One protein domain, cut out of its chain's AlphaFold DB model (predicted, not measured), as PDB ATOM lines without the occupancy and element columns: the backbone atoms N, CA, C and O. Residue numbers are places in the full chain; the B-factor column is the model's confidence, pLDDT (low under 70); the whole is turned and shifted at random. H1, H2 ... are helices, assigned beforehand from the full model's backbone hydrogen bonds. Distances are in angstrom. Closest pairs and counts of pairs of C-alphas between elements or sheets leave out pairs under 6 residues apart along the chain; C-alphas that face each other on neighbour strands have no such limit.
ATOM      1  N   ASP A  27     -39.478-103.594  21.933       76.69
ATOM      2  CA  ASP A  27     -40.913-103.520  22.199       76.69
ATOM      3  C   ASP A  27     -41.219-102.635  23.416       76.69
ATOM      4  O   ASP A  27     -42.134-101.814  23.349       76.69
ATOM      5  N   ASP A  28     -40.421-102.702  24.487       75.62
ATOM      6  CA  ASP A  28     -40.563-101.802  25.639       75.62
ATOM      7  C   ASP A  28     -40.309-100.341  25.246       75.62
ATOM      8  O   ASP A  28     -41.055 -99.444  25.652       75.62
ATOM      9  N   VAL A  29     -39.279-100.088  24.430       70.31
ATOM     10  CA  VAL A  29     -38.967 -98.751  23.905       70.31
ATOM     11  C   VAL A  29     -40.129 -98.241  23.056       70.31
ATOM     12  O   VAL A  29     -40.609 -97.130  23.286       70.31
ATOM     13  N   ARG A  30     -40.653 -99.057  22.134       71.38
ATOM     14  CA  ARG A  30     -41.813 -98.699  21.302       71.38
ATOM     15  C   ARG A  30     -43.053 -98.415  22.133       71.38
ATOM     16  O   ARG A  30     -43.706 -97.400  21.903       71.38
ATOM     17  N   VAL A  31     -43.374 -99.260  23.110       71.81
ATOM     18  CA  VAL A  31     -44.507 -99.038  24.016       71.81
ATOM     19  C   VAL A  31     -44.306 -97.742  24.795       71.81
ATOM     20  O   VAL A  31     -45.235 -96.944  24.874       71.81
ATOM     21  N   HIS A  32     -43.113 -97.459  25.315       67.62
ATOM     22  CA  HIS A  32     -42.850 -96.213  26.037       67.62
ATOM     23  C   HIS A  32     -42.940 -94.962  25.154       67.62
ATOM     24  O   HIS A  32     -43.566 -93.982  25.563       67.62
ATOM     25  N   VAL A  33     -42.414 -95.017  23.928       62.50
ATOM     26  CA  VAL A  33     -42.583 -93.953  22.927       62.50
ATOM     27  C   VAL A  33     -44.066 -93.746  22.614       62.50
ATOM     28  O   VAL A  33     -44.535 -92.607  22.608       62.50
ATOM     29  N   LEU A  34     -44.824 -94.828  22.391       62.53
ATOM     30  CA  LEU A  34     -46.246 -94.792  22.034       62.53
ATOM     31  C   LEU A  34     -47.140 -94.277  23.164       62.53
ATOM     32  O   LEU A  34     -48.038 -93.481  22.908       62.53
ATOM     33  N   THR A  35     -46.862 -94.696  24.395       58.59
ATOM     34  CA  THR A  35     -47.604 -94.325  25.611       58.59
ATOM     35  C   THR A  35     -47.233 -92.951  26.168       58.59
ATOM     36  O   THR A  35     -47.872 -92.500  27.113       58.59
ATOM     37  N   GLY A  36     -46.213 -92.282  25.615       51.09
ATOM     38  CA  GLY A  36     -45.754 -90.980  26.110       51.09
ATOM     39  C   GLY A  36     -45.102 -91.054  27.493       51.09
ATOM     40  O   GLY A  36     -45.093 -90.068  28.226       51.09
ATOM     41  N   SER A  37     -44.564 -92.215  27.884       57.66
ATOM     42  CA  SER A  37     -43.874 -92.374  29.169       57.66
ATOM     43  C   SER A  37     -42.479 -91.743  29.103       57.66
ATOM     44  O   SER A  37     -41.480 -92.408  28.843       57.66
ATOM     45  N   LEU A  38     -42.427 -90.429  29.318       55.22
ATOM     46  CA  LEU A  38     -41.231 -89.593  29.147       55.22
ATOM     47  C   LEU A  38     -40.379 -89.461  30.414       55.22
ATOM     48  O   LEU A  38     -39.276 -88.926  30.383       55.22
ATOM     49  N   ASN A  39     -40.849 -90.034  31.524       56.75
ATOM     50  CA  ASN A  39     -40.151 -90.054  32.814       56.75
ATOM     51  C   ASN A  39     -38.969 -91.038  32.871       56.75
ATOM     52  O   ASN A  39     -38.444 -91.316  33.952       56.75
ATOM     53  N   LYS A  40     -38.564 -91.607  31.734       63.12
ATOM     54  CA  LYS A  40     -37.514 -92.622  31.657       63.12
ATOM     55  C   LYS A  40     -36.398 -92.147  30.720       63.12
ATOM     56  O   LYS A  40     -36.481 -92.427  29.525       63.12
ATOM     57  N   PRO A  41     -35.338 -91.490  31.233       64.75
ATOM     58  CA  PRO A  41     -34.171 -91.109  30.423       64.75
ATOM     59  C   PRO A  41     -33.577 -92.289  29.631       64.75
ATOM     60  O   PRO A  41     -33.141 -92.118  28.497       64.75
ATOM     61  N   HIS A  42     -33.719 -93.509  30.155       73.75
ATOM     62  CA  HIS A  42     -33.317 -94.754  29.498       73.75
ATOM     63  C   HIS A  42     -33.990 -95.030  28.144       73.75
ATOM     64  O   HIS A  42     -33.430 -95.763  27.338       73.75
ATOM     65  N   VAL A  43     -35.177 -94.472  27.867       80.31
ATOM     66  CA  VAL A  43     -35.844 -94.651  26.562       80.31
ATOM     67  C   VAL A  43     -35.094 -93.880  25.483       80.31
ATOM     68  O   VAL A  43     -34.819 -94.429  24.420       80.31
ATOM     69  N   LEU A  44     -34.721 -92.630  25.761       82.19
ATOM     70  CA  LEU A  44     -33.935 -91.845  24.818       82.19
ATOM     71  C   LEU A  44     -32.527 -92.420  24.654       82.19
ATOM     72  O   LEU A  44     -32.057 -92.526  23.529       82.19
ATOM     73  N   GLU A  45     -31.874 -92.816  25.749       82.38
ATOM     74  CA  GLU A  45     -30.562 -93.475  25.698       82.38
ATOM     75  C   GLU A  45     -30.607 -94.736  24.824       82.38
ATOM     76  O   GLU A  45     -29.743 -94.916  23.970       82.38
ATOM     77  N   ALA A  46     -31.646 -95.565  24.972       84.19
ATOM     78  CA  ALA A  46     -31.841 -96.749  24.143       84.19
ATOM     79  C   ALA A  46     -32.075 -96.398  22.664       84.19
ATOM     80  O   ALA A  46     -31.501 -97.040  21.789       84.19
ATOM     81  N   LEU A  47     -32.875 -95.367  22.369       85.38
ATOM     82  CA  LEU A  47     -33.116 -94.912  20.994       85.38
ATOM     83  C   LEU A  47     -31.854 -94.349  20.328       85.38
ATOM     84  O   LEU A  47     -31.612 -94.632  19.154       85.38
ATOM     85  N   LEU A  48     -31.055 -93.576  21.071       85.38
ATOM     86  CA  LEU A  48     -29.767 -93.054  20.611       85.38
ATOM     87  C   LEU A  48     -28.781 -94.200  20.354       85.38
ATOM     88  O   LEU A  48     -28.166 -94.244  19.293       85.38
ATOM     89  N   ALA A  49     -28.687 -95.163  21.277       84.31
ATOM     90  CA  ALA A  49     -27.829 -96.338  21.126       84.31
ATOM     91  C   ALA A  49     -28.245 -97.228  19.941       84.31
ATOM     92  O   ALA A  49     -27.386 -97.792  19.266       84.31
ATOM     93  N   ALA A  50     -29.547 -97.333  19.667       86.19
ATOM     94  CA  ALA A  50     -30.078 -98.084  18.533       86.19
ATOM     95  C   ALA A  50     -29.916 -97.359  17.182       86.19
ATOM     96  O   ALA A  50     -30.119 -97.976  16.141       86.19
ATOM     97  N   GLY A  51     -29.588 -96.061  17.172       83.44
ATOM     98  CA  GLY A  51     -29.510 -95.269  15.940       83.44
ATOM     99  C   GLY A  51     -30.864 -95.058  15.248       83.44
ATOM    100  O   GLY A  51     -30.914 -94.739  14.067       83.44
ATOM    101  N   ASN A  52     -31.987 -95.216  15.955       87.62
ATOM    102  CA  ASN A  52     -33.325 -95.037  15.381       87.62
ATOM    103  C   ASN A  52     -33.726 -93.550  15.378       87.62
ATOM    104  O   ASN A  52     -34.627 -93.127  16.108       87.62
ATOM    105  N   TRP A  53     -33.060 -92.718  14.570       88.62
ATOM    106  CA  TRP A  53     -33.152 -91.250  14.678       88.62
ATOM    107  C   TRP A  53     -34.532 -90.659  14.409       88.62
ATOM    108  O   TRP A  53     -34.884 -89.636  14.992       88.62
ATOM    109  N   LEU A  54     -35.353 -91.291  13.567       88.75
ATOM    110  CA  LEU A  54     -36.737 -90.843  13.383       88.75
ATOM    111  C   LEU A  54     -37.574 -91.061  14.643       88.75
ATOM    112  O   LEU A  54     -38.423 -90.231  14.968       88.75
ATOM    113  N   ASP A  55     -37.320 -92.139  15.377       84.62
ATOM    114  CA  ASP A  55     -37.983 -92.384  16.652       84.62
ATOM    115  C   ASP A  55     -37.402 -91.496  17.754       84.62
ATOM    116  O   ASP A  55     -38.173 -91.006  18.576       84.62
ATOM    117  N   VAL A  56     -36.106 -91.152  17.706       83.81
ATOM    118  CA  VAL A  56     -35.527 -90.063  18.520       83.81
ATOM    119  C   VAL A  56     -36.247 -88.740  18.236       83.81
ATOM    120  O   VAL A  56     -36.678 -88.070  19.168       83.81
ATOM    121  N   ALA A  57     -36.451 -88.370  16.967       81.56
ATOM    122  CA  ALA A  57     -37.148 -87.139  16.591       81.56
ATOM    123  C   ALA A  57     -38.603 -87.119  17.090       81.56
ATOM    124  O   ALA A  57     -39.062 -86.101  17.612       81.56
ATOM    125  N   LYS A  58     -39.327 -88.240  16.961       83.19
ATOM    126  CA  LYS A  58     -40.690 -88.388  17.498       83.19
ATOM    127  C   LYS A  58     -40.700 -88.325  19.022       83.19
ATOM    128  O   LYS A  58     -41.557 -87.650  19.584       83.19
ATOM    129  N   TYR A  59     -39.767 -89.015  19.680       82.00
ATOM    130  CA  TYR A  59     -39.632 -89.015  21.132       82.00
ATOM    131  C   TYR A  59     -39.361 -87.606  21.638       82.00
ATOM    132  O   TYR A  59     -40.091 -87.150  22.504       82.00
ATOM    133  N   LEU A  60     -38.391 -86.887  21.064       80.69
ATOM    134  CA  LEU A  60     -38.104 -85.498  21.421       80.69
ATOM    135  C   LEU A  60     -39.326 -84.609  21.183       80.69
ATOM    136  O   LEU A  60     -39.707 -83.866  22.077       80.69
ATOM    137  N   GLY A  61     -40.006 -84.733  20.040       78.69
ATOM    138  CA  GLY A  61     -41.253 -84.005  19.791       78.69
ATOM    139  C   GLY A  61     -42.287 -84.229  20.899       78.69
ATOM    140  O   GLY A  61     -42.767 -83.271  21.499       78.69
ATOM    141  N   ARG A  62     -42.558 -85.494  21.245       78.88
ATOM    142  CA  ARG A  62     -43.484 -85.864  22.328       78.88
ATOM    143  C   ARG A  62     -42.994 -85.413  23.699       78.88
ATOM    144  O   ARG A  62     -43.807 -84.934  24.474       78.88
ATOM    145  N   ALA A  63     -41.700 -85.535  23.988       72.44
ATOM    146  CA  ALA A  63     -41.068 -85.113  25.235       72.44
ATOM    147  C   ALA A  63     -41.324 -83.637  25.498       72.44
ATOM    148  O   ALA A  63     -41.778 -83.247  26.570       72.44
ATOM    149  N   LEU A  64     -41.095 -82.824  24.474       70.19
ATOM    150  CA  LEU A  64     -41.282 -81.387  24.537       70.19
ATOM    151  C   LEU A  64     -42.759 -81.016  24.643       70.19
ATOM    152  O   LEU A  64     -43.108 -80.155  25.447       70.19
ATOM    153  N   THR A  65     -43.642 -81.691  23.903       70.75
ATOM    154  CA  THR A  65     -45.093 -81.483  24.013       70.75
ATOM    155  C   THR A  65     -45.643 -81.906  25.373       70.75
ATOM    156  O   THR A  65     -46.426 -81.179  25.969       70.75
ATOM    157  N   PHE A  66     -45.222 -83.041  25.914       68.19
ATOM    158  CA  PHE A  66     -45.652 -83.494  27.232       68.19
ATOM    159  C   PHE A  66     -45.129 -82.583  28.331       68.19
ATOM    160  O   PHE A  66     -45.906 -82.182  29.182       68.19
ATOM    161  N   HIS A  67     -43.855 -82.179  28.300       60.91
ATOM    162  CA  HIS A  67     -43.355 -81.206  29.267       60.91
ATOM    163  C   HIS A  67     -44.043 -79.842  29.115       60.91
ATOM    164  O   HIS A  67     -44.168 -79.141  30.113       60.91
ATOM    165  N   ARG A  68     -44.577 -79.483  27.932       63.28
ATOM    166  CA  ARG A  68     -45.512 -78.347  27.774       63.28
ATOM    167  C   ARG A  68     -46.744 -78.528  28.645       63.28
ATOM    168  O   ARG A  68     -47.101 -77.637  29.403       63.28
ATOM    169  N   GLU A  69     -47.414 -79.657  28.460       59.84
ATOM    170  CA  GLU A  69     -48.736 -79.936  29.013       59.84
ATOM    171  C   GLU A  69     -48.644 -80.215  30.510       59.84
ATOM    172  O   GLU A  69     -49.455 -79.715  31.280       59.84
ATOM    173  N   GLU A  70     -47.599 -80.918  30.939       52.00
ATOM    174  CA  GLU A  70     -47.278 -81.150  32.337       52.00
ATOM    175  C   GLU A  70     -46.808 -79.864  33.018       52.00
ATOM    176  O   GLU A  70     -47.280 -79.598  34.109       52.00
ATOM    177  N   ALA A  71     -45.977 -79.008  32.404       46.16
ATOM    178  CA  ALA A  71     -45.643 -77.705  32.996       46.16
ATOM    179  C   ALA A  71     -46.869 -76.780  33.102       46.16
ATOM    180  O   ALA A  71     -47.014 -76.064  34.089       46.16
ATOM    181  N   GLN A  72     -47.774 -76.817  32.118       50.50
ATOM    182  CA  GLN A  72     -49.040 -76.077  32.153       50.50
ATOM    183  C   GLN A  72     -50.015 -76.626  33.203       50.50
ATOM    184  O   GLN A  72     -50.734 -75.850  33.830       50.50
ATOM    185  N   ALA A  73     -50.059 -77.946  33.404       48.47
ATOM    186  CA  ALA A  73     -50.906 -78.590  34.407       48.47
ATOM    187  C   ALA A  73     -50.306 -78.502  35.820       48.47
ATOM    188  O   ALA A  73     -51.026 -78.344  36.806       48.47
ATOM    189  N   ALA A  74     -48.980 -78.565  35.922       39.69
ATOM    190  CA  ALA A  74     -48.194 -78.481  37.140       39.69
ATOM    191  C   ALA A  74     -47.760 -77.037  37.403       39.69
ATOM    192  O   ALA A  74     -46.580 -76.768  37.628       39.69
ATOM    193  N   VAL A  75     -48.739 -76.138  37.555       34.91
ATOM    194  CA  VAL A  75     -48.630 -74.825  38.244       34.91
ATOM    195  C   VAL A  75     -48.164 -74.979  39.723       34.91
ATOM    196  O   VAL A  75     -48.442 -74.168  40.598       34.91
ATOM    197  N   ALA A  76     -47.447 -76.056  40.035       35.78
ATOM    198  CA  ALA A  76     -46.779 -76.384  41.272       35.78
ATOM    199  C   ALA A  76     -45.504 -77.222  41.003       35.78
ATOM    200  O   ALA A  76     -45.237 -78.190  41.712       35.78
ATOM    201  N   TYR A  77     -44.656 -76.849  40.035       42.78
ATOM    202  CA  TYR A  77     -43.232 -76.892  40.391       42.78
ATOM    203  C   TYR A  77     -43.078 -75.948  41.596       42.78
ATOM    204  O   TYR A  77     -43.697 -74.883  41.590       42.78
ATOM    205  N   PRO A  78     -42.343 -76.305  42.662       44.56
ATOM    206  CA  PRO A  78     -42.222 -75.445  43.845       44.56
ATOM    207  C   PRO A  78     -41.711 -74.022  43.521       44.56
ATOM    208  O   PRO A  78     -41.978 -73.105  44.291       44.56
ATOM    209  N   ASP A  79     -41.111 -73.833  42.339       47.19
ATOM    210  CA  ASP A  79     -40.800 -72.550  41.697       47.19
ATOM    211  C   ASP A  79     -41.681 -72.329  40.438       47.19
ATOM    212  O   ASP A  79     -41.189 -72.306  39.311       47.19
ATOM    213  N   GLY A  80     -43.006 -72.261  40.619       41.31
ATOM    214  CA  GLY A  80     -44.075 -72.443  39.614       41.31
ATOM    215  C   GLY A  80     -44.176 -71.486  38.412       41.31
ATOM    216  O   GLY A  80     -45.278 -71.276  37.921       41.31
ATOM    217  N   ASP A  81     -43.068 -70.934  37.919       52.28
ATOM    218  CA  ASP A  81     -43.011 -69.994  36.788       52.28
ATOM    219  C   ASP A  81     -41.768 -70.188  35.875       52.28
ATOM    220  O   ASP A  81     -41.536 -69.383  34.968       52.28
ATOM    221  N   ASP A  82     -40.939 -71.223  36.108       55.66
ATOM    222  CA  ASP A  82     -39.572 -71.325  35.549       55.66
ATOM    223  C   ASP A  82     -39.329 -72.474  34.545       55.66
ATOM    224  O   ASP A  82     -38.200 -72.679  34.075       55.66
ATOM    225  N   ALA A  83     -40.368 -73.226  34.172       56.06
ATOM    226  CA  ALA A  83     -40.273 -74.158  33.052       56.06
ATOM    227  C   ALA A  83     -40.313 -73.366  31.727       56.06
ATOM    228  O   ALA A  83     -41.254 -72.599  31.511       56.06
ATOM    229  N   PRO A  84     -39.314 -73.507  30.832       60.44
ATOM    230  CA  PRO A  84     -39.382 -72.888  29.516       60.44
ATOM    231  C   PRO A  84     -40.621 -73.380  28.786       60.44
ATOM    232  O   PRO A  84     -40.872 -74.586  28.736       60.44
ATOM    233  N   SER A  85     -41.356 -72.459  28.162       67.31
ATOM    234  CA  SER A  85     -42.312 -72.854  27.136       67.31
ATOM    235  C   SER A  85     -41.556 -73.679  26.084       67.31
ATOM    236  O   SER A  85     -40.503 -73.241  25.613       67.31
ATOM    237  N   PRO A  86     -42.039 -74.863  25.685       64.38
ATOM    238  CA  PRO A  86     -41.400 -75.613  24.610       64.38
ATOM    239  C   PRO A  86     -41.395 -74.845  23.288       64.38
ATOM    240  O   PRO A  86     -40.487 -75.059  22.492       64.38
ATOM    241  N   ASP A  87     -42.310 -73.889  23.085       66.94
ATOM    242  CA  ASP A  87     -42.228 -72.964  21.951       66.94
ATOM    243  C   ASP A  87     -41.007 -72.046  22.073       66.94
ATOM    244  O   ASP A  87     -40.351 -71.777  21.073       66.94
ATOM    245  N   ASP A  88     -40.654 -71.592  23.281       70.50
ATOM    246  CA  ASP A  88     -39.435 -70.805  23.501       70.50
ATOM    247  C   ASP A  88     -38.186 -71.653  23.280       70.50
ATOM    248  O   ASP A  88     -37.212 -71.167  22.710       70.50
ATOM    249  N   MET A  89     -38.219 -72.923  23.685       71.00
ATOM    250  CA  MET A  89     -37.099 -73.833  23.484       71.00
ATOM    251  C   MET A  89     -36.913 -74.187  22.004       71.00
ATOM    252  O   MET A  89     -35.798 -74.103  21.510       71.00
ATOM    253  N   LEU A  90     -37.980 -74.517  21.272       70.56
ATOM    254  CA  LEU A  90     -37.916 -74.785  19.830       70.56
ATOM    255  C   LEU A  90     -37.579 -73.526  19.023       70.56
ATOM    256  O   LEU A  90     -36.887 -73.607  18.012       70.56
ATOM    257  N   ARG A  91     -38.032 -72.351  19.477       77.19
ATOM    258  CA  ARG A  91     -37.671 -71.061  18.874       77.19
ATOM    259  C   ARG A  91     -36.201 -70.717  19.109       77.19
ATOM    260  O   ARG A  91     -35.573 -70.163  18.212       77.19
ATOM    261  N   ALA A  92     -35.670 -71.009  20.295       77.62
ATOM    262  CA  ALA A  92     -34.271 -70.759  20.633       77.62
ATOM    263  C   ALA A  92     -33.319 -71.815  20.061       77.62
ATOM    264  O   ALA A  92     -32.176 -71.482  19.752       77.62
ATOM    265  N   HIS A  93     -33.806 -73.049  19.902       83.38
ATOM    266  CA  HIS A  93     -33.036 -74.212  19.465       83.38
ATOM    267  C   HIS A  93     -33.719 -74.986  18.332       83.38
ATOM    268  O   HIS A  93     -34.042 -76.172  18.489       83.38
ATOM    269  N   PRO A  94     -33.934 -74.358  17.164       86.25
ATOM    270  CA  PRO A  94     -34.457 -75.049  15.984       86.25
ATOM    271  C   PRO A  94     -33.577 -76.233  15.550       86.25
ATOM    272  O   PRO A  94     -34.048 -77.163  14.901       86.25
ATOM    273  N   GLU A  95     -32.305 -76.256  15.942       87.88
ATOM    274  CA  GLU A  95     -31.398 -77.372  15.709       87.88
ATOM    275  C   GLU A  95     -31.850 -78.691  16.351       87.88
ATOM    276  O   GLU A  95     -31.574 -79.742  15.784       87.88
ATOM    277  N   LEU A  96     -32.615 -78.684  17.451       87.25
ATOM    278  CA  LEU A  96     -33.163 -79.916  18.039       87.25
ATOM    279  C   LEU A  96     -34.109 -80.654  17.086       87.25
ATOM    280  O   LEU A  96     -34.239 -81.877  17.148       87.25
ATOM    281  N   PHE A  97     -34.754 -79.920  16.179       87.69
ATOM    282  CA  PHE A  97     -35.549 -80.501  15.106       87.69
ATOM    283  C   PHE A  97     -34.666 -81.083  13.992       87.69
ATOM    284  O   PHE A  97     -34.986 -82.146  13.447       87.69
ATOM    285  N   VAL A  98     -33.573 -80.387  13.661       91.31
ATOM    286  CA  VAL A  98     -32.665 -80.720  12.552       91.31
ATOM    287  C   VAL A  98     -31.752 -81.886  12.888       91.31
ATOM    288  O   VAL A  98     -31.596 -82.754  12.047       91.31
ATOM    289  N   LEU A  99     -31.175 -81.941  14.088       92.25
ATOM    290  CA  LEU A  99     -30.160 -82.922  14.485       92.25
ATOM    291  C   LEU A  99     -30.553 -84.382  14.177       92.25
ATOM    292  O   LEU A  99     -29.869 -85.011  13.368       92.25
ATOM    293  N   PRO A 100     -31.662 -84.930  14.714       90.44
ATOM    294  CA  PRO A 100     -32.028 -86.319  14.439       90.44
ATOM    295  C   PRO A 100     -32.422 -86.549  12.969       90.44
ATOM    296  O   PRO A 100     -32.141 -87.603  12.405       90.44
ATOM    297  N   ARG A 101     -33.035 -85.562  12.306       92.56
ATOM    298  CA  ARG A 101     -33.418 -85.680  10.888       92.56
ATOM    299  C   ARG A 101     -32.208 -85.633   9.961       92.56
ATOM    300  O   ARG A 101     -32.140 -86.390   9.003       92.56
ATOM    301  N   GLY A 102     -31.252 -84.764  10.262       92.50
ATOM    302  CA  GLY A 102     -29.982 -84.657   9.561       92.50
ATOM    303  C   GLY A 102     -29.210 -85.959   9.671       92.50
ATOM    304  O   GLY A 102     -28.760 -86.476   8.658       92.50
ATOM    305  N   GLN A 103     -29.154 -86.547  10.866       95.50
ATOM    306  CA  GLN A 103     -28.521 -87.845  11.058       95.50
ATOM    307  C   GLN A 103     -29.206 -88.961  10.254       95.50
ATOM    308  O   GLN A 103     -28.511 -89.753   9.626       95.50
ATOM    309  N   HIS A 104     -30.541 -88.984  10.189       94.25
ATOM    310  CA  HIS A 104     -31.257 -89.915   9.312       94.25
ATOM    311  C   HIS A 104     -30.937 -89.691   7.823       94.25
ATOM    312  O   HIS A 104     -30.709 -90.650   7.093       94.25
ATOM    313  N   ALA A 105     -30.864 -88.436   7.368       95.00
ATOM    314  CA  ALA A 105     -30.488 -88.120   5.989       95.00
ATOM    315  C   ALA A 105     -29.064 -88.601   5.651       95.00
ATOM    316  O   ALA A 105     -28.822 -89.093   4.552       95.00
ATOM    317  N   LEU A 106     -28.132 -88.501   6.604       94.94
ATOM    318  CA  LEU A 106     -26.773 -89.026   6.452       94.94
ATOM    319  C   LEU A 106     -26.735 -90.556   6.418       94.94
ATOM    320  O   LEU A 106     -25.919 -91.120   5.701       94.94
ATOM    321  N   GLU A 107     -27.623 -91.235   7.140       93.56
ATOM    322  CA  GLU A 107     -27.755 -92.693   7.047       93.56
ATOM    323  C   GLU A 107     -28.334 -93.136   5.706       93.56
ATOM    324  O   GLU A 107     -27.801 -94.062   5.108       93.56
ATOM    325  N   LEU A 108     -29.345 -92.434   5.179       94.94
ATOM    326  CA  LEU A 108     -29.835 -92.675   3.817       94.94
ATOM    327  C   LEU A 108     -28.704 -92.522   2.791       94.94
ATOM    328  O   LEU A 108     -28.574 -93.343   1.884       94.94
ATOM    329  N   LEU A 109     -27.858 -91.502   2.955       94.06
ATOM    330  CA  LEU A 109     -26.688 -91.313   2.105       94.06
ATOM    331  C   LEU A 109     -25.657 -92.444   2.274       94.06
ATOM    332  O   LEU A 109     -25.155 -92.944   1.271       94.06
ATOM    333  N   GLY A 110     -25.369 -92.862   3.510       91.88
ATOM    334  CA  GLY A 110     -24.471 -93.982   3.813       91.88
ATOM    335  C   GLY A 110     -24.959 -95.322   3.252       91.88
ATOM    336  O   GLY A 110     -24.152 -96.128   2.811       91.88
ATOM    337  N   ASP A 111     -26.276 -95.522   3.162       92.69
ATOM    338  CA  ASP A 111     -26.903 -96.682   2.512       92.69
ATOM    339  C   ASP A 111     -26.869 -96.609   0.966       92.69
ATOM    340  O   ASP A 111     -27.442 -97.464   0.285       92.69
ATOM    341  N   GLY A 112     -26.262 -95.568   0.385       92.44
ATOM    342  CA  GLY A 112     -26.212 -95.335  -1.060       92.44
ATOM    343  C   GLY A 112     -27.502 -94.761  -1.662       92.44
ATOM    344  O   GLY A 112     -27.630 -94.687  -2.885       92.44
ATOM    345  N   LYS A 113     -28.462 -94.322  -0.838       94.88
ATOM    346  CA  LYS A 113     -29.756 -93.767  -1.274       94.88
ATOM    347  C   LYS A 113     -29.689 -92.245  -1.413       94.88
ATOM    348  O   LYS A 113     -30.393 -91.504  -0.725       94.88
ATOM    349  N   LEU A 114     -28.829 -91.769  -2.314       94.81
ATOM    350  CA  LEU A 114     -28.564 -90.337  -2.512       94.81
ATOM    351  C   LEU A 114     -29.837 -89.526  -2.813       94.81
ATOM    352  O   LEU A 114     -30.058 -88.482  -2.202       94.81
ATOM    353  N   GLU A 115     -30.682 -90.005  -3.729       95.56
ATOM    354  CA  GLU A 115     -31.912 -89.303  -4.123       95.56
ATOM    355  C   GLU A 115     -32.892 -89.169  -2.946       95.56
ATOM    356  O   GLU A 115     -33.414 -88.080  -2.699       95.56
ATOM    357  N   GLU A 116     -33.081 -90.241  -2.165       96.56
ATOM    358  CA  GLU A 116     -33.924 -90.222  -0.963       96.56
ATOM    359  C   GLU A 116     -33.365 -89.263   0.095       96.56
ATOM    360  O   GLU A 116     -34.119 -88.486   0.679       96.56
ATOM    361  N   ALA A 117     -32.046 -89.260   0.316       95.88
ATOM    362  CA  ALA A 117     -31.393 -88.352   1.258       95.88
ATOM    363  C   ALA A 117     -31.578 -86.875   0.862       95.88
ATOM    364  O   ALA A 117     -31.908 -86.039   1.708       95.88
ATOM    365  N   GLN A 118     -31.409 -86.549  -0.424       96.50
ATOM    366  CA  GLN A 118     -31.606 -85.197  -0.955       96.50
ATOM    367  C   GLN A 118     -33.065 -84.749  -0.853       96.50
ATOM    368  O   GLN A 118     -33.339 -83.630  -0.406       96.50
ATOM    369  N   GLN A 119     -34.007 -85.615  -1.237       97.12
ATOM    370  CA  GLN A 119     -35.433 -85.336  -1.113       97.12
ATOM    371  C   GLN A 119     -35.810 -85.108   0.354       97.12
ATOM    372  O   GLN A 119     -36.414 -84.087   0.688       97.12
ATOM    373  N   TYR A 120     -35.384 -86.008   1.241       96.56
ATOM    374  CA  TYR A 120     -35.648 -85.912   2.671       96.56
ATOM    375  C   TYR A 120     -35.062 -84.629   3.274       96.56
ATOM    376  O   TYR A 120     -35.744 -83.942   4.035       96.56
ATOM    377  N   PHE A 121     -33.833 -84.251   2.907       96.44
ATOM    378  CA  PHE A 121     -33.239 -82.987   3.343       96.44
ATOM    379  C   PHE A 121     -34.090 -81.786   2.927       96.44
ATOM    380  O   PHE A 121     -34.396 -80.936   3.762       96.44
ATOM    381  N   ASN A 122     -34.506 -81.711   1.662       96.06
ATOM    382  CA  ASN A 122     -35.285 -80.576   1.175       96.06
ATOM    383  C   ASN A 122     -36.664 -80.501   1.849       96.06
ATOM    384  O   ASN A 122     -37.033 -79.457   2.389       96.06
ATOM    385  N   GLU A 123     -37.400 -81.612   1.866       94.25
ATOM    386  CA  GLU A 123     -38.799 -81.650   2.300       94.25
ATOM    387  C   GLU A 123     -38.958 -81.695   3.824       94.25
ATOM    388  O   GLU A 123     -39.829 -81.029   4.381       94.25
ATOM    389  N   SER A 124     -38.124 -82.472   4.518       91.25
ATOM    390  CA  SER A 124     -38.288 -82.747   5.952       91.25
ATOM    391  C   SER A 124     -37.378 -81.913   6.853       91.25
ATOM    392  O   SER A 124     -37.614 -81.866   8.063       91.25
ATOM    393  N   ILE A 125     -36.351 -81.255   6.302       91.44
ATOM    394  CA  ILE A 125     -35.388 -80.456   7.076       91.44
ATOM    395  C   ILE A 125     -35.401 -78.997   6.626       91.44
ATOM    396  O   ILE A 125     -35.728 -78.114   7.421       91.44
ATOM    397  N   PHE A 126     -35.051 -78.724   5.370       92.44
ATOM    398  CA  PHE A 126     -34.828 -77.368   4.880       92.44
ATOM    399  C   PHE A 126     -36.112 -76.537   4.846       92.44
ATOM    400  O   PHE A 126     -36.144 -75.463   5.444       92.44
ATOM    401  N   GLU A 127     -37.180 -77.030   4.211       90.31
ATOM    402  CA  GLU A 127     -38.439 -76.277   4.126       90.31
ATOM    403  C   GLU A 127     -39.062 -75.997   5.511       90.31
ATOM    404  O   GLU A 127     -39.343 -74.829   5.798       90.31
ATOM    405  N   PRO A 128     -39.178 -76.971   6.439       86.81
ATOM    406  CA  PRO A 128     -39.689 -76.699   7.786       86.81
ATOM    407  C   PRO A 128     -38.836 -75.706   8.587       86.81
ATOM    408  O   PRO A 128     -39.370 -74.914   9.364       86.81
ATOM    409  N   THR A 129     -37.513 -75.710   8.400       88.50
ATOM    410  CA  THR A 129     -36.606 -74.795   9.118       88.50
ATOM    411  C   THR A 129     -36.448 -73.435   8.449       88.50
ATOM    412  O   THR A 129     -35.897 -72.512   9.049       88.50
ATOM    413  N   ARG A 130     -36.975 -73.250   7.234       89.44
ATOM    414  CA  ARG A 130     -36.875 -71.992   6.488       89.44
ATOM    415  C   ARG A 130     -37.518 -70.811   7.213       89.44
ATOM    416  O   ARG A 130     -37.013 -69.695   7.107       89.44
ATOM    417  N   VAL A 131     -38.609 -71.065   7.933       85.75
ATOM    418  CA  VAL A 131     -39.368 -70.059   8.697       85.75
ATOM    419  C   VAL A 131     -38.907 -69.925  10.151       85.75
ATOM    420  O   VAL A 131     -39.392 -69.048  10.866       85.75
ATOM    421  N   ALA A 132     -37.986 -70.779  10.605       81.69
ATOM    422  CA  ALA A 132     -37.466 -70.723  11.964       81.69
ATOM    423  C   ALA A 132     -36.498 -69.535  12.140       81.69
ATOM    424  O   ALA A 132     -35.825 -69.135  11.181       81.69
ATOM    425  N   PRO A 133     -36.379 -68.966  13.355       82.44
ATOM    426  CA  PRO A 133     -35.339 -67.989  13.650       82.44
ATOM    427  C   PRO A 133     -33.956 -68.557  13.331       82.44
ATOM    428  O   PRO A 133     -33.588 -69.642  13.781       82.44
ATOM    429  N   ARG A 134     -33.182 -67.814  12.542       81.00
ATOM    430  CA  ARG A 134     -31.849 -68.227  12.106       81.00
ATOM    431  C   ARG A 134     -30.848 -67.985  13.230       81.00
ATOM    432  O   ARG A 134     -30.555 -66.840  13.571       81.00
ATOM    433  N   THR A 135     -30.339 -69.065  13.813       84.75
ATOM    434  CA  THR A 135     -29.175 -69.026  14.701       84.75
ATOM    435  C   THR A 135     -27.925 -69.368  13.892       84.75
ATOM    436  O   THR A 135     -27.976 -70.166  12.956       84.75
ATOM    437  N   HIS A 136     -26.773 -68.804  14.261       85.69
ATOM    438  CA  HIS A 136     -25.509 -69.129  13.588       85.69
ATOM    439  C   HIS A 136     -25.189 -70.634  13.639       85.69
ATOM    440  O   HIS A 136     -24.645 -71.194  12.687       85.69
ATOM    441  N   HIS A 137     -25.554 -71.298  14.742       86.19
ATOM    442  CA  HIS A 137     -25.384 -72.739  14.890       86.19
ATOM    443  C   HIS A 137     -26.278 -73.523  13.919       86.19
ATOM    444  O   HIS A 137     -25.772 -74.404  13.227       86.19
ATOM    445  N   LEU A 138     -27.563 -73.160  13.797       89.50
ATOM    446  CA  LEU A 138     -28.474 -73.763  12.820       89.50
ATOM    447  C   LEU A 138     -27.956 -73.585  11.388       89.50
ATOM    448  O   LEU A 138     -27.947 -74.544  10.622       89.50
ATOM    449  N   ASP A 139     -27.507 -72.383  11.024       92.06
ATOM    450  CA  ASP A 139     -27.000 -72.109   9.675       92.06
ATOM    451  C   ASP A 139     -25.751 -72.930   9.359       92.06
ATOM    452  O   ASP A 139     -25.646 -73.504   8.276       92.06
ATOM    453  N   THR A 140     -24.842 -73.049  10.329       91.94
ATOM    454  CA  THR A 140     -23.646 -73.891  10.210       91.94
ATOM    455  C   THR A 140     -24.027 -75.364  10.057       91.94
ATOM    456  O   THR A 140     -23.471 -76.056   9.206       91.94
ATOM    457  N   LEU A 141     -24.999 -75.845  10.839       92.50
ATOM    458  CA  LEU A 141     -25.493 -77.220  10.766       92.50
ATOM    459  C   LEU A 141     -26.146 -77.516   9.409       92.50
ATOM    460  O   LEU A 141     -25.831 -78.530   8.792       92.50
ATOM    461  N   LEU A 142     -27.018 -76.630   8.921       95.00
ATOM    462  CA  LEU A 142     -27.698 -76.790   7.633       95.00
ATOM    463  C   LEU A 142     -26.728 -76.708   6.454       95.00
ATOM    464  O   LEU A 142     -26.847 -77.507   5.528       95.00
ATOM    465  N   ALA A 143     -25.771 -75.775   6.484       95.06
ATOM    466  CA  ALA A 143     -24.735 -75.670   5.459       95.06
ATOM    467  C   ALA A 143     -23.887 -76.945   5.415       95.06
ATOM    468  O   ALA A 143     -23.746 -77.553   4.360       95.06
ATOM    469  N   ARG A 144     -23.430 -77.418   6.580       94.25
ATOM    470  CA  ARG A 144     -22.655 -78.654   6.691       94.25
ATOM    471  C   ARG A 144     -23.432 -79.877   6.196       94.25
ATOM    472  O   ARG A 144     -22.880 -80.682   5.456       94.25
ATOM    473  N   LEU A 145     -24.698 -80.031   6.594       94.94
ATOM    474  CA  LEU A 145     -25.552 -81.129   6.125       94.94
ATOM    475  C   LEU A 145     -25.744 -81.075   4.610       94.94
ATOM    476  O   LEU A 145     -25.625 -82.098   3.945       94.94
ATOM    477  N   ARG A 146     -25.993 -79.884   4.059       95.94
ATOM    478  CA  ARG A 146     -26.109 -79.691   2.614       95.94
ATOM    479  C   ARG A 146     -24.815 -80.077   1.899       95.94
ATOM    480  O   ARG A 146     -24.870 -80.804   0.916       95.94
ATOM    481  N   ASP A 147     -23.665 -79.648   2.404       94.31
ATOM    482  CA  ASP A 147     -22.376 -80.004   1.814       94.31
ATOM    483  C   ASP A 147     -22.147 -81.522   1.857       94.31
ATOM    484  O   ASP A 147     -21.702 -82.102   0.873       94.31
ATOM    485  N   MET A 148     -22.494 -82.199   2.951       94.06
ATOM    486  CA  MET A 148     -22.364 -83.660   3.022       94.06
ATOM    487  C   MET A 148     -23.338 -84.386   2.080       94.06
ATOM    488  O   MET A 148     -22.968 -85.400   1.505       94.06
ATOM    489  N   ILE A 149     -24.559 -83.877   1.893       94.88
ATOM    490  CA  ILE A 149     -25.613 -84.556   1.117       94.88
ATOM    491  C   ILE A 149     -25.496 -84.320  -0.396       94.88
ATOM    492  O   ILE A 149     -25.846 -85.194  -1.186       94.88
ATOM    493  N   PHE A 150     -25.030 -83.144  -0.820       94.88
ATOM    494  CA  PHE A 150     -25.035 -82.743  -2.232       94.88
ATOM    495  C   PHE A 150     -23.659 -82.799  -2.912       94.88
ATOM    496  O   PHE A 150     -23.581 -82.545  -4.111       94.88
ATOM    497  N   ASN A 151     -22.581 -83.120  -2.190       93.44
ATOM    498  CA  ASN A 151     -21.262 -83.295  -2.800       93.44
ATOM    499  C   ASN A 151     -21.024 -84.766  -3.184       93.44
ATOM    500  O   ASN A 151     -20.938 -85.629  -2.316       93.44
ATOM    501  N   ASP A 152     -20.824 -85.037  -4.476       75.31
ATOM    502  CA  ASP A 152     -20.713 -86.394  -5.054       75.31
ATOM    503  C   ASP A 152     -19.570 -87.262  -4.482       75.31
ATOM    504  O   ASP A 152     -19.604 -88.488  -4.577       75.31
ATOM    505  N   GLY A 153     -18.554 -86.653  -3.861       79.62
ATOM    506  CA  GLY A 153     -17.458 -87.369  -3.189       79.62
ATOM    507  C   GLY A 153     -17.723 -87.711  -1.721       79.62
ATOM    508  O   GLY A 153     -16.940 -88.437  -1.110       79.62
ATOM    509  N   ALA A 154     -18.803 -87.188  -1.137       77.81
ATOM    510  CA  ALA A 154     -19.045 -87.280   0.294       77.81
ATOM    511  C   ALA A 154     -19.514 -88.669   0.730       77.81
ATOM    512  O   ALA A 154     -19.191 -89.061   1.840       77.81
ATOM    513  N   ALA A 155     -20.200 -89.444  -0.117       80.12
ATOM    514  CA  ALA A 155     -20.747 -90.748   0.275       80.12
ATOM    515  C   ALA A 155     -19.661 -91.730   0.763       80.12
ATOM    516  O   ALA A 155     -19.784 -92.309   1.840       80.12
ATOM    517  N   ALA A 156     -18.551 -91.845   0.024       81.25
ATOM    518  CA  ALA A 156     -17.437 -92.724   0.396       81.25
ATOM    519  C   ALA A 156     -16.699 -92.246   1.660       81.25
ATOM    520  O   ALA A 156     -16.210 -93.052   2.446       81.25
ATOM    521  N   GLN A 157     -16.614 -90.931   1.865       81.81
ATOM    522  CA  GLN A 157     -16.024 -90.359   3.075       81.81
ATOM    523  C   GLN A 157     -16.971 -90.489   4.277       81.81
ATOM    524  O   GLN A 157     -16.525 -90.696   5.407       81.81
ATOM    525  N   LEU A 158     -18.279 -90.421   4.032       83.81
ATOM    526  CA  LEU A 158     -19.304 -90.467   5.057       83.81
ATOM    527  C   LEU A 158     -19.398 -91.843   5.701       83.81
ATOM    528  O   LEU A 158     -19.578 -91.888   6.905       83.81
ATOM    529  N   GLU A 159     -19.213 -92.949   4.974       84.12
ATOM    530  CA  GLU A 159     -19.170 -94.281   5.605       84.12
ATOM    531  C   GLU A 159     -18.138 -94.351   6.746       84.12
ATOM    532  O   GLU A 159     -18.403 -94.944   7.794       84.12
ATOM    533  N   LEU A 160     -16.987 -93.689   6.580       79.44
ATOM    534  CA  LEU A 160     -15.946 -93.614   7.607       79.44
ATOM    535  C   LEU A 160     -16.313 -92.637   8.741       79.44
ATOM    536  O   LEU A 160     -15.970 -92.868   9.900       79.44
ATOM    537  N   GLU A 161     -16.990 -91.535   8.414       90.56
ATOM    538  CA  GLU A 161     -17.311 -90.455   9.356       90.56
ATOM    539  C   GLU A 161     -18.649 -90.644  10.096       90.56
ATOM    540  O   GLU A 161     -18.853 -90.034  11.148       90.56
ATOM    541  N   LEU A 162     -19.546 -91.506   9.602       90.12
ATOM    542  CA  LEU A 162     -20.917 -91.664  10.093       90.12
ATOM    543  C   LEU A 162     -20.988 -92.029  11.583       90.12
ATOM    544  O   LEU A 162     -21.791 -91.410  12.283       90.12
ATOM    545  N   PRO A 163     -20.158 -92.946  12.130       91.88
ATOM    546  CA  PRO A 163     -20.136 -93.188  13.574       91.88
ATOM    547  C   PRO A 163     -19.794 -91.923  14.374       91.88
ATOM    548  O   PRO A 163     -20.460 -91.607  15.357       91.88
ATOM    549  N   GLY A 164     -18.824 -91.137  13.898       91.94
ATOM    550  CA  GLY A 164     -18.454 -89.865  14.518       91.94
ATOM    551  C   GLY A 164     -19.544 -88.793  14.407       91.94
ATOM    552  O   GLY A 164     -19.655 -87.941  15.292       91.94
ATOM    553  N   GLU A 165     -20.368 -88.818  13.356       91.81
ATOM    554  CA  GLU A 165     -21.571 -87.978  13.268       91.81
ATOM    555  C   GLU A 165     -22.657 -88.413  14.244       91.81
ATOM    556  O   GLU A 165     -23.237 -87.556  14.913       91.81
ATOM    557  N   ARG A 166     -22.897 -89.721  14.391       92.56
ATOM    558  CA  ARG A 166     -23.868 -90.255  15.358       92.56
ATOM    559  C   ARG A 166     -23.512 -89.842  16.782       92.56
ATOM    560  O   ARG A 166     -24.382 -89.372  17.520       92.56
ATOM    561  N   ASP A 167     -22.236 -89.945  17.144       90.31
ATOM    562  CA  ASP A 167     -21.735 -89.530  18.456       90.31
ATOM    563  C   ASP A 167     -21.894 -88.019  18.664       90.31
ATOM    564  O   ASP A 167     -22.366 -87.576  19.714       90.31
ATOM    565  N   ARG A 168     -21.561 -87.208  17.647       91.00
ATOM    566  CA  ARG A 168     -21.745 -85.747  17.690       91.00
ATOM    567  C   ARG A 168     -23.214 -85.356  17.841       91.00
ATOM    568  O   ARG A 168     -23.533 -84.541  18.703       91.00
ATOM    569  N   THR A 169     -24.102 -85.951  17.048       90.19
ATOM    570  CA  THR A 169     -25.549 -85.710  17.099       90.19
ATOM    571  C   THR A 169     -26.118 -86.101  18.462       90.19
ATOM    572  O   THR A 169     -26.828 -85.304  19.079       90.19
ATOM    573  N   SER A 170     -25.764 -87.287  18.966       88.94
ATOM    574  CA  SER A 170     -26.188 -87.764  20.289       88.94
ATOM    575  C   SER A 170     -25.745 -86.814  21.391       88.94
ATOM    576  O   SER A 170     -26.559 -86.407  22.218       88.94
ATOM    577  N   ARG A 171     -24.471 -86.410  21.365       89.31
ATOM    578  CA  ARG A 171     -23.905 -85.474  22.334       89.31
ATOM    579  C   ARG A 171     -24.622 -84.131  22.305       89.31
ATOM    580  O   ARG A 171     -25.006 -83.651  23.361       89.31
ATOM    581  N   HIS A 172     -24.878 -83.559  21.127       88.56
ATOM    582  CA  HIS A 172     -25.625 -82.302  21.022       88.56
ATOM    583  C   HIS A 172     -27.040 -82.425  21.602       88.56
ATOM    584  O   HIS A 172     -27.473 -81.556  22.354       88.56
ATOM    585  N   ILE A 173     -27.765 -83.510  21.301       87.12
ATOM    586  CA  ILE A 173     -29.099 -83.751  21.875       87.12
ATOM    587  C   ILE A 173     -29.017 -83.831  23.406       87.12
ATOM    588  O   ILE A 173     -29.826 -83.214  24.098       87.12
ATOM    589  N   GLN A 174     -28.028 -84.549  23.943       85.50
ATOM    590  CA  GLN A 174     -27.805 -84.652  25.386       85.50
ATOM    591  C   GLN A 174     -27.450 -83.302  26.021       85.50
ATOM    592  O   GLN A 174     -27.992 -82.981  27.078       85.50
ATOM    593  N   ASP A 175     -26.616 -82.488  25.370       86.75
ATOM    594  CA  ASP A 175     -26.249 -81.144  25.830       86.75
ATOM    595  C   ASP A 175     -27.505 -80.270  26.022       86.75
ATOM    596  O   ASP A 175     -27.692 -79.655  27.076       86.75
ATOM    597  N   TYR A 176     -28.431 -80.287  25.056       84.44
ATOM    598  CA  TYR A 176     -29.703 -79.569  25.173       84.44
ATOM    599  C   TYR A 176     -30.572 -80.088  26.313       84.44
ATOM    600  O   TYR A 176     -31.129 -79.302  27.084       84.44
ATOM    601  N   LEU A 177     -30.699 -81.407  26.436       80.12
ATOM    602  CA  LEU A 177     -31.509 -82.000  27.493       80.12
ATOM    603  C   LEU A 177     -30.942 -81.687  28.871       80.12
ATOM    604  O   LEU A 177     -31.708 -81.358  29.769       80.12
ATOM    605  N   ARG A 178     -29.620 -81.684  29.022       80.75
ATOM    606  CA  ARG A 178     -28.946 -81.284  30.256       80.75
ATOM    607  C   ARG A 178     -29.250 -79.836  30.640       80.75
ATOM    608  O   ARG A 178     -29.539 -79.560  31.802       80.75
ATOM    609  N   VAL A 179     -29.228 -78.914  29.677       81.75
ATOM    610  CA  VAL A 179     -29.508 -77.487  29.916       81.75
ATOM    611  C   VAL A 179     -30.977 -77.250  30.294       81.75
ATOM    612  O   VAL A 179     -31.278 -76.498  31.228       81.75
ATOM    613  N   TYR A 180     -31.906 -77.875  29.570       76.56
ATOM    614  CA  TYR A 180     -33.336 -77.586  29.694       76.56
ATOM    615  C   TYR A 180     -34.049 -78.457  30.724       76.56
ATOM    616  O   TYR A 180     -34.853 -77.948  31.514       76.56
ATOM    617  N   PHE A 181     -33.686 -79.733  30.765       75.56
ATOM    618  CA  PHE A 181     -34.289 -80.783  31.573       75.56
ATOM    619  C   PHE A 181     -33.216 -81.490  32.416       75.56
ATOM    620  O   PHE A 181     -33.009 -82.695  32.273       75.56
ATOM    621  N   PRO A 182     -32.541 -80.783  33.340       69.44
ATOM    622  CA  PRO A 182     -31.479 -81.373  34.160       69.44
ATOM    623  C   PRO A 182     -31.960 -82.562  35.009       69.44
ATOM    624  O   PRO A 182     -31.159 -83.356  35.478       69.44
ATOM    625  N   THR A 183     -33.272 -82.723  35.203       64.12
ATOM    626  CA  THR A 183     -33.883 -83.892  35.858       64.12
ATOM    627  C   THR A 183     -33.839 -85.172  35.015       64.12
ATOM    628  O   THR A 183     -33.968 -86.267  35.577       64.12
ATOM    629  N   LEU A 184     -33.675 -85.043  33.694       63.88
ATOM    630  CA  LEU A 184     -33.458 -86.143  32.752       63.88
ATOM    631  C   LEU A 184     -31.980 -86.541  32.684       63.88
ATOM    632  O   LEU A 184     -31.690 -87.709  32.439       63.88
ATOM    633  N   ASP A 185     -31.061 -85.617  32.968       63.44
ATOM    634  CA  ASP A 185     -29.633 -85.913  33.092       63.44
ATOM    635  C   ASP A 185     -29.345 -86.582  34.449       63.44
ATOM    636  O   ASP A 185     -28.908 -85.967  35.422       63.44
TER     637      ASP A 185
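This is residues 27 to 185 of the 366 residues of an uncharacterized protein of Setaria italica (UniProt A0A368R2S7). H5 is the core of a lengthwise up-and-down bundle of H2, H3, H5, H6, H7 and H8, each running against the one before it; H6, H7 and H8 pack round H5, while H3 meets it near one end and runs on beyond it. H1 packs on H2, short H4 packs on H3, and the loop 74 to 85 makes one far end. The printed part has 159 residues with eight named helices, H1 to H8, no named strand, and is all helix. It is compact, radius of gyration of the C-alphas 16.5 A, spanning 54 by 37 by 23 A.

Find C-alpha 27 at (-40.913, -103.520, 22.199), where H1 runs to 35; H2 is 41 to 50. H3, 53 to 73, covers 29.4 A; H4 is 86 to 92. Then come H5, 95 to 110, 21.6 A; H6, 114 to 130, 22.1 A; H7, 136 to 150, 20.9 A; and H8, 154 to 180, 34.1 A, with a kink of 69 degrees near 161, ending at C-alpha 180 (-33.336, -77.586, 29.694).

Start at the hub, H5. It touches H6, closest C-alphas Ala 105 and Ala 117 at 4.8 A, a shallow tilt of 10 degrees, opposite ways. It touches H8 at Gly 110 and Glu 159, C-alphas 5.6 A apart. H1 and H6 are apart. Every O i to N i+4 pair is within hydrogen-bond range in H1, H2, H3, H4 and H7, against 10 of 12 in H5, 10 of 13 in H6 and 20 of 23 in H8.

The C-alphas farthest apart, Pro 78 and Asp 152, are 54.5 A apart. The printed part has no cut; the link H3 to H4 is long. Look for pLDDT under 70 at residues 32 to 41, 66 to 87 and 182 to 185.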